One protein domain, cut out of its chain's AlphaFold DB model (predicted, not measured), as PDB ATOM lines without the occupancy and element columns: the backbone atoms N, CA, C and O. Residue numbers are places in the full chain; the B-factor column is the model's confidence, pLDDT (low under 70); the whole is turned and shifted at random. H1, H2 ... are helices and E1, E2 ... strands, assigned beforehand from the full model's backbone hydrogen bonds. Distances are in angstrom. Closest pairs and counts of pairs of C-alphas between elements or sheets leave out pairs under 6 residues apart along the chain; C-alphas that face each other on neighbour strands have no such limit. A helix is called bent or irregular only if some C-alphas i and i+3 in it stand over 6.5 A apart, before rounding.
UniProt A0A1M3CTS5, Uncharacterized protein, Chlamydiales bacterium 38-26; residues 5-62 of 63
ATOM      1  N   ARG A   5      15.990  18.598 -23.863       81.94
ATOM      2  CA  ARG A   5      15.188  19.284 -24.880       81.94
ATOM      3  C   ARG A   5      15.699  20.695 -25.154       81.94
ATOM      4  O   ARG A   5      15.909  21.055 -26.309       81.94
ATOM      5  N   GLU A   6      15.915  21.483 -24.102       83.12
ATOM      6  CA  GLU A   6      16.461  22.842 -24.215       83.12
ATOM      7  C   GLU A   6      17.859  22.825 -24.835       83.12
ATOM      8  O   GLU A   6      18.178  23.667 -25.671       83.12
ATOM      9  N   PHE A   7      18.667  21.828 -24.475       83.00
ATOM     10  CA  PHE A   7      20.002  21.656 -25.027       83.00
ATOM     11  C   PHE A   7      19.976  21.334 -26.526       83.00
ATOM     12  O   PHE A   7      20.682  21.986 -27.290       83.00
ATOM     13  N   VAL A   8      19.142  20.388 -26.971       84.00
ATOM     14  CA  VAL A   8      18.991  20.045 -28.399       84.00
ATOM     15  C   VAL A   8      18.422  21.229 -29.186       84.00
ATOM     16  O   VAL A   8      18.886  21.520 -30.286       84.00
ATOM     17  N   LYS A   9      17.474  21.980 -28.610       82.75
ATOM     18  CA  LYS A   9      16.930  23.190 -29.243       82.75
ATOM     19  C   LYS A   9      17.999  24.268 -29.459       82.75
ATOM     20  O   LYS A   9      17.950  24.975 -30.459       82.75
ATOM     21  N   GLU A  10      18.947  24.406 -28.533       84.56
ATOM     22  CA  GLU A  10      20.000  25.428 -28.597       84.56
ATOM     23  C   GLU A  10      21.227  24.990 -29.408       84.56
ATOM     24  O   GLU A  10      21.830  25.803 -30.105       84.56
ATOM     25  N   LYS A  11      21.642  23.725 -29.282       83.12
ATOM     26  CA  LYS A  11      22.909  23.210 -29.831       83.12
ATOM     27  C   LYS A  11      22.747  22.428 -31.133       83.12
ATOM     28  O   LYS A  11      23.745  22.178 -31.803       83.12
ATOM     29  N   GLY A  12      21.516  22.090 -31.508       82.75
ATOM     30  CA  GLY A  12      21.186  21.415 -32.756       82.75
ATOM     31  C   GLY A  12      20.830  19.940 -32.582       82.75
ATOM     32  O   GLY A  12      20.787  19.392 -31.483       82.75
ATOM     33  N   SER A  13      20.572  19.291 -33.714       85.31
ATOM     34  CA  SER A  13      20.026  17.934 -33.805       85.31
ATOM     35  C   SER A  13      21.081  16.822 -33.780       85.31
ATOM     36  O   SER A  13      20.753  15.681 -34.082       85.31
ATOM     37  N   LEU A  14      22.339  17.108 -33.428       89.06
ATOM     38  CA  LEU A  14      23.402  16.105 -33.326       89.06
ATOM     39  C   LEU A  14      23.983  16.070 -31.912       89.06
ATOM     40  O   LEU A  14      24.482  17.074 -31.407       89.06
ATOM     41  N   ALA A  15      23.984  14.886 -31.307       90.00
ATOM     42  CA  ALA A  15      24.562  14.632 -29.997       90.00
ATOM     43  C   ALA A  15      25.598  13.505 -30.067       90.00
ATOM     44  O   ALA A  15      25.395  12.495 -30.741       90.00
ATOM     45  N   VAL A  16      26.693  13.659 -29.320       90.50
ATOM     46  CA  VAL A  16      27.724  12.627 -29.171       90.50
ATOM     47  C   VAL A  16      27.842  12.254 -27.699       90.50
ATOM     48  O   VAL A  16      28.065  13.114 -26.851       90.50
ATOM     49  N   ARG A  17      27.692  10.964 -27.397       91.19
ATOM     50  CA  ARG A  17      27.842  10.386 -26.061       91.19
ATOM     51  C   ARG A  17      29.089   9.519 -26.023       91.19
ATOM     52  O   ARG A  17      29.262   8.657 -26.881       91.19
ATOM     53  N   ILE A  18      29.908   9.712 -24.997       93.31
ATOM     54  CA  ILE A  18      31.080   8.875 -24.737       93.31
ATOM     55  C   ILE A  18      30.745   7.904 -23.610       93.31
ATOM     56  O   ILE A  18      30.371   8.335 -22.521       93.31
ATOM     57  N   ASN A  19      30.825   6.605 -23.878       91.75
ATOM     58  CA  ASN A  19      30.526   5.551 -22.905       91.75
ATOM     59  C   ASN A  19      31.396   4.303 -23.153       91.75
ATOM     60  O   ASN A  19      32.377   4.385 -23.880       91.75
ATOM     61  N   SER A  20      31.099   3.170 -22.513       90.38
ATOM     62  CA  SER A  20      31.835   1.905 -22.726       90.38
ATOM     63  C   SER A  20      31.094   0.928 -23.648       90.38
ATOM     64  O   SER A  20      31.480  -0.234 -23.757       90.38
ATOM     65  N   ASP A  21      30.030   1.389 -24.312       87.62
ATOM     66  CA  ASP A  21      29.205   0.558 -25.188       87.62
ATOM     67  C   ASP A  21      29.808   0.459 -26.599       87.62
ATOM     68  O   ASP A  21      30.734   1.185 -26.976       87.62
ATOM     69  N   LYS A  22      29.248  -0.432 -27.426       91.00
ATOM     70  CA  LYS A  22      29.599  -0.509 -28.850       91.00
ATOM     71  C   LYS A  22      29.229   0.798 -29.572       91.00
ATOM     72  O   LYS A  22      28.200   1.396 -29.244       91.00
ATOM     73  N   PRO A  23      30.005   1.207 -30.594       92.12
ATOM     74  CA  PRO A  23      29.657   2.362 -31.410       92.12
ATOM     75  C   PRO A  23      28.272   2.195 -32.039       92.12
ATOM     76  O   PRO A  23      27.970   1.136 -32.594       92.12
ATOM     77  N   SER A  24      27.441   3.232 -31.976       93.06
ATOM     78  CA  SER A  24      26.094   3.204 -32.553       93.06
ATOM     79  C   SER A  24      25.613   4.588 -32.975       93.06
ATOM     80  O   SER A  24      26.095   5.609 -32.478       93.06
ATOM     81  N   ILE A  25      24.659   4.604 -33.906       92.88
ATOM     82  CA  ILE A  25      23.949   5.796 -34.374       92.88
ATOM     83  C   ILE A  25      22.460   5.517 -34.181       92.88
ATOM     84  O   ILE A  25      21.961   4.495 -34.649       92.88
ATOM     85  N   VAL A  26      21.765   6.398 -33.467       91.56
ATOM     86  CA  VAL A  26      20.336   6.258 -33.173       91.56
ATOM     87  C   VAL A  26      19.631   7.575 -33.459       91.56
ATOM     88  O   VAL A  26      20.056   8.619 -32.971       91.56
ATOM     89  N   ILE A  27      18.529   7.527 -34.208       90.00
ATOM     90  CA  ILE A  27      17.600   8.655 -34.317       90.00
ATOM     91  C   ILE A  27      16.725   8.628 -33.066       90.00
ATOM     92  O   ILE A  27      15.893   7.738 -32.889       90.00
ATOM     93  N   SER A  28      16.963   9.572 -32.166       87.62
ATOM     94  CA  SER A  28      16.241   9.706 -30.909       87.62
ATOM     95  C   SER A  28      15.175  10.786 -31.038       87.62
ATOM     96  O   SER A  28      15.370  11.797 -31.716       87.62
ATOM     97  N   LYS A  29      14.038  10.579 -30.376       87.25
ATOM     98  CA  LYS A  29      12.937  11.542 -30.342       87.25
ATOM     99  C   LYS A  29      12.666  11.945 -28.904       87.25
ATOM    100  O   LYS A  29      12.483  11.091 -28.041       87.25
ATOM    101  N   ILE A  30      12.608  13.247 -28.663       84.25
ATOM    102  CA  ILE A  30      12.152  13.814 -27.397       84.25
ATOM    103  C   ILE A  30      10.670  14.130 -27.566       84.25
ATOM    104  O   ILE A  30      10.305  15.121 -28.201       84.25
ATOM    105  N   THR A  31       9.822  13.254 -27.037       77.94
ATOM    106  CA  THR A  31       8.377  13.462 -26.958       77.94
ATOM    107  C   THR A  31       8.042  14.165 -25.647       77.94
ATOM    108  O   THR A  31       8.347  13.673 -24.565       77.94
ATOM    109  N   GLU A  32       7.398  15.324 -25.740       71.81
ATOM    110  CA  GLU A  32       6.773  15.988 -24.597       71.81
ATOM    111  C   GLU A  32       5.265  16.050 -24.840       71.81
ATOM    112  O   GLU A  32       4.825  16.175 -25.981       71.81
ATOM    113  N   GLN A  33       4.472  15.939 -23.773       64.25
ATOM    114  CA  GLN A  33       3.018  15.724 -23.851       64.25
ATOM    115  C   GLN A  33       2.252  16.835 -24.595       64.25
ATOM    116  O   GLN A  33       1.108  16.631 -24.990       64.25
ATOM    117  N   THR A  34       2.864  18.004 -24.793       61.38
ATOM    118  CA  THR A  34       2.203  19.227 -25.271       61.38
ATOM    119  C   THR A  34       2.838  19.838 -26.520       61.38
ATOM    120  O   THR A  34       2.409  20.904 -26.954       61.38
ATOM    121  N   THR A  35       3.867  19.231 -27.122       68.25
ATOM    122  CA  THR A  35       4.509  19.803 -28.320       68.25
ATOM    123  C   THR A  35       4.985  18.752 -29.313       68.25
ATOM    124  O   THR A  35       5.209  17.597 -28.963       68.25
ATOM    125  N   SER A  36       5.208  19.195 -30.553       75.75
ATOM    126  CA  SER A  36       5.807  18.402 -31.622       75.75
ATOM    127  C   SER A  36       7.105  17.724 -31.156       75.75
ATOM    128  O   SER A  36       7.936  18.388 -30.519       75.75
ATOM    129  N   PRO A  37       7.297  16.430 -31.469       79.31
ATOM    130  CA  PRO A  37       8.492  15.697 -31.075       79.31
ATOM    131  C   PRO A  37       9.744  16.335 -31.681       79.31
ATOM    132  O   PRO A  37       9.764  16.688 -32.860       79.31
ATOM    133  N   LEU A  38      10.789  16.480 -30.865       85.88
ATOM    134  CA  LEU A  38      12.087  16.985 -31.306       85.88
ATOM    135  C   LEU A  38      12.995  15.798 -31.628       85.88
ATOM    136  O   LEU A  38      13.339  15.023 -30.736       85.88
ATOM    137  N   GLU A  39      13.366  15.647 -32.897       88.81
ATOM    138  CA  GLU A  39      14.257  14.577 -33.350       88.81
ATOM    139  C   GLU A  39      15.721  15.023 -33.334       88.81
ATOM    140  O   GLU A  39      16.051  16.160 -33.683       88.81
ATOM    141  N   TYR A  40      16.607  14.117 -32.928       90.12
ATOM    142  CA  TYR A  40      18.047  14.325 -32.975       90.12
ATOM    143  C   TYR A  40      18.794  13.004 -33.183       90.12
ATOM    144  O   TYR A  40      18.379  11.942 -32.721       90.12
ATOM    145  N   THR A  41      19.934  13.073 -33.857       91.31
ATOM    146  CA  THR A  41      20.852  11.955 -34.048       91.31
ATOM    147  C   THR A  41      21.776  11.849 -32.844       91.31
ATOM    148  O   THR A  41      22.508  12.784 -32.521       91.31
ATOM    149  N   LEU A  42      21.771  10.693 -32.186       91.69
ATOM    150  CA  LEU A  42      22.675  10.357 -31.096       91.69
ATOM    151  C   LEU A  42      23.739   9.373 -31.582       91.69
ATOM    152  O   LEU A  42      23.432   8.234 -31.927       91.69
ATOM    153  N   ILE A  43      24.997   9.799 -31.540       92.69
ATOM    154  CA  ILE A  43      26.157   8.944 -31.786       92.69
ATOM    155  C   ILE A  43      26.723   8.511 -30.433       92.69
ATOM    156  O   ILE A  43      27.130   9.355 -29.636       92.69
ATOM    157  N   SER A  44      26.776   7.208 -30.163       93.25
ATOM    158  CA  SER A  44      27.516   6.672 -29.011       93.25
ATOM    159  C   SER A  44      28.888   6.199 -29.466       93.25
ATOM    160  O   SER A  44      28.982   5.423 -30.417       93.25
ATOM    161  N   LEU A  45      29.946   6.669 -28.806       94.12
ATOM    162  CA  LEU A  45      31.326   6.299 -29.103       94.12
ATOM    163  C   LEU A  45      32.036   5.784 -27.846       94.12
ATOM    164  O   LEU A  45      32.027   6.465 -26.818       94.12
ATOM    165  N   PRO A  46      32.725   4.638 -27.928       93.88
ATOM    166  CA  PRO A  46      33.620   4.207 -26.875       93.88
ATOM    167  C   PRO A  46      34.882   5.066 -26.787       93.88
ATOM    168  O   PRO A  46      35.351   5.616 -27.789       93.88
ATOM    169  N   PHE A  47      35.467   5.144 -25.589       92.81
ATOM    170  CA  PHE A  47      36.607   6.024 -25.294       92.81
ATOM    171  C   PHE A  47      37.800   5.821 -26.246       92.81
ATOM    172  O   PHE A  47      38.421   6.785 -26.690       92.81
ATOM    173  N   TYR A  48      38.076   4.575 -26.645       90.44
ATOM    174  CA  TYR A  48      39.176   4.244 -27.558       90.44
ATOM    175  C   TYR A  48      39.004   4.814 -28.982       90.44
ATOM    176  O   TYR A  48      39.959   4.825 -29.755       90.44
ATOM    177  N   LEU A  49      37.816   5.315 -29.345       92.12
ATOM    178  CA  LEU A  49      37.551   5.956 -30.639       92.12
ATOM    179  C   LEU A  49      37.627   7.487 -30.603       92.12
ATOM    180  O   LEU A  49      37.507   8.122 -31.654       92.12
ATOM    181  N   LEU A  50      37.868   8.096 -29.437       90.81
ATOM    182  CA  LEU A  50      37.927   9.555 -29.291       90.81
ATOM    183  C   LEU A  50      38.987  10.208 -30.181       90.81
ATOM    184  O   LEU A  50      38.737  11.268 -30.752       90.81
ATOM    185  N   GLY A  51      40.128   9.543 -30.387       92.31
ATOM    186  CA  GLY A  51      41.183  10.030 -31.283       92.31
ATOM    187  C   GLY A  51      40.737  10.195 -32.743       92.31
ATOM    188  O   GLY A  51      41.430  10.826 -33.531       92.31
ATOM    189  N   GLN A  52      39.579   9.643 -33.120       91.19
ATOM    190  CA  GLN A  52      39.014   9.704 -34.468       91.19
ATOM    191  C   GLN A  52      37.650  10.412 -34.506       91.19
ATOM    192  O   GLN A  52      36.945  10.325 -35.512       91.19
ATOM    193  N   ILE A  53      37.275  11.137 -33.444       91.94
ATOM    194  CA  ILE A  53      35.927  11.697 -33.272       91.94
ATOM    195  C   ILE A  53      35.482  12.581 -34.448       91.94
ATOM    196  O   ILE A  53      34.394  12.383 -34.979       91.94
ATOM    197  N   HIS A  54      36.346  13.471 -34.943       91.06
ATOM    198  CA  HIS A  54      36.036  14.346 -36.081       91.06
ATOM    199  C   HIS A  54      35.697  13.558 -37.353       91.06
ATOM    200  O   HIS A  54      34.741  13.878 -38.059       91.06
ATOM    201  N   ARG A  55      36.473  12.506 -37.646       92.50
ATOM    202  CA  ARG A  55      36.264  11.641 -38.814       92.50
ATOM    203  C   ARG A  55      34.984  10.820 -38.667       92.50
ATOM    204  O   ARG A  55      34.244  10.660 -39.635       92.50
ATOM    205  N   LEU A  56      34.737  10.298 -37.468       90.06
ATOM    206  CA  LEU A  56      33.576   9.460 -37.173       90.06
ATOM    207  C   LEU A  56      32.272  10.259 -37.220       90.06
ATOM    208  O   LEU A  56      31.319   9.787 -37.831       90.06
ATOM    209  N   ILE A  57      32.254  11.478 -36.674       89.88
ATOM    210  CA  ILE A  57      31.101  12.384 -36.759       89.88
ATOM    211  C   ILE A  57      30.768  12.692 -38.220       89.88
ATOM    212  O   ILE A  57      29.629  12.495 -38.635       89.88
ATOM    213  N   LYS A  58      31.761  13.089 -39.029       90.88
ATOM    214  CA  LYS A  58      31.539  13.373 -40.458       90.88
ATOM    215  C   LYS A  58      30.948  12.176 -41.202       90.88
ATOM    216  O   LYS A  58      30.038  12.346 -42.003       90.88
ATOM    217  N   LYS A  59      31.447  10.966 -40.930       88.19
ATOM    218  CA  LYS A  59      30.935   9.742 -41.560       88.19
ATOM    219  C   LYS A  59      29.504   9.421 -41.119       88.19
ATOM    220  O   LYS A  59      28.712   8.975 -41.935       88.19
ATOM    221  N   ALA A  60      29.180   9.653 -39.850       84.94
ATOM    222  CA  ALA A  60      27.849   9.408 -39.305       84.94
ATOM    223  C   ALA A  60      26.786  10.387 -39.830       84.94
ATOM    224  O   ALA A  60      25.620  10.027 -39.864       84.94
ATOM    225  N   GLN A  61      27.171  11.600 -40.240       81.19
ATOM    226  CA  GLN A  61      26.260  12.578 -40.850       81.19
ATOM    227  C   GLN A  61      26.001  12.341 -42.347       81.19
ATOM    228  O   GLN A  61      25.114  12.969 -42.914       81.19
ATOM    229  N   ALA A  62      26.801  11.494 -42.999       77.25
ATOM    230  CA  ALA A  62      26.684  11.191 -44.428       77.25
ATOM    231  C   ALA A  62      25.769   9.985 -44.731       77.25
ATOM    232  O   ALA A  62      25.627   9.618 -45.897       77.25
TER     233      ALA A  62
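This is residues 5 to 62 of the 63 residues of an uncharacterized protein of Chlamydiales bacterium 38-26 (UniProt A0A1M3CTS5). A long, strongly twisted hairpin of E2 and E3 makes the length of the domain; E1 runs beside the later part of E3, and the two helices lie over one face of this narrow three-stranded sheet. H2, joined directly to the end of E3, folds back over E1 and E3 near one end of the sheet, H1 is on the same face, and the hairpin's turn at residues 33 and 34 makes the other end of the long axis. The 58 printed residues hold two named helices and three named strands in the order H1 E1 E2 E3 H2, class mixed, helices and strands; the sheet is mixed, in the order E1 E3 E2. The whole is elongated, spanning 40 by 21 by 17 A, and only just loose, close to compact, with a radius of gyration of the C-alphas of 12.7 A.

E3, the longest strand, covers residues 35 to 46 and is 33.1 A long, from C-alpha 35 at (4.509, 19.803, -28.320) to C-alpha 46 at (33.620, 4.207, -26.875). E2, residues 24 to 32, measures 24.5 A, and E1, residues 14 to 19, 16.5 A. H2, residues 47 to 60, measures 16.9 A and ends with C-alpha 60 at (27.849, 9.408, -39.305). H2 is irregular, with C-alphas 51 and 54 8.3 A apart. H1, residues 5 to 11, measures 10.0 A and begins with C-alpha 5 at (15.188, 19.284, -24.880).

E3 is the inner strand. E2 and E3 form a hairpin, antiparallel at 153 degrees, with N 28 and O 40 at 2.8 A and N 42 and O 26 at 2.8 A, within hydrogen-bond range. E1 and E3 are parallel at 41 degrees, with N 15 and O 41 at 2.8 A and N 45 and O 17 at 2.9 A, also within that range. The edge strands E1 and E2 are apart. H2 is on the sheet at a height of 9.6 A, over E1 and E3, in two layers, a helix on one face of a sheet. On the local plane it stands at 21 degrees to E1, along the strands. The closest C-alphas of E1 and H2 are those of Ile 18 and Phe 47, 6.2 A apart. H1 is on the same face at a height of 8.0 A, over none of the strands, but only just, with 2 of its C-alphas falling on E3. The closest C-alphas of H1 and E3 are those of Val 8 and Tyr 40, 7.4 A apart. H1 and H2 are apart. Every O i to N i+4 pair is within hydrogen-bond range in H1; in H2 5 of 10 are.

The two C-alphas farthest apart, those of Thr 34 and Gly 51, are 40.5 A apart. The printed part has no cut, and its four links between named elements are tight. The mean pLDDT of the printed part is 86.8; residues 33 to 35 are under 70.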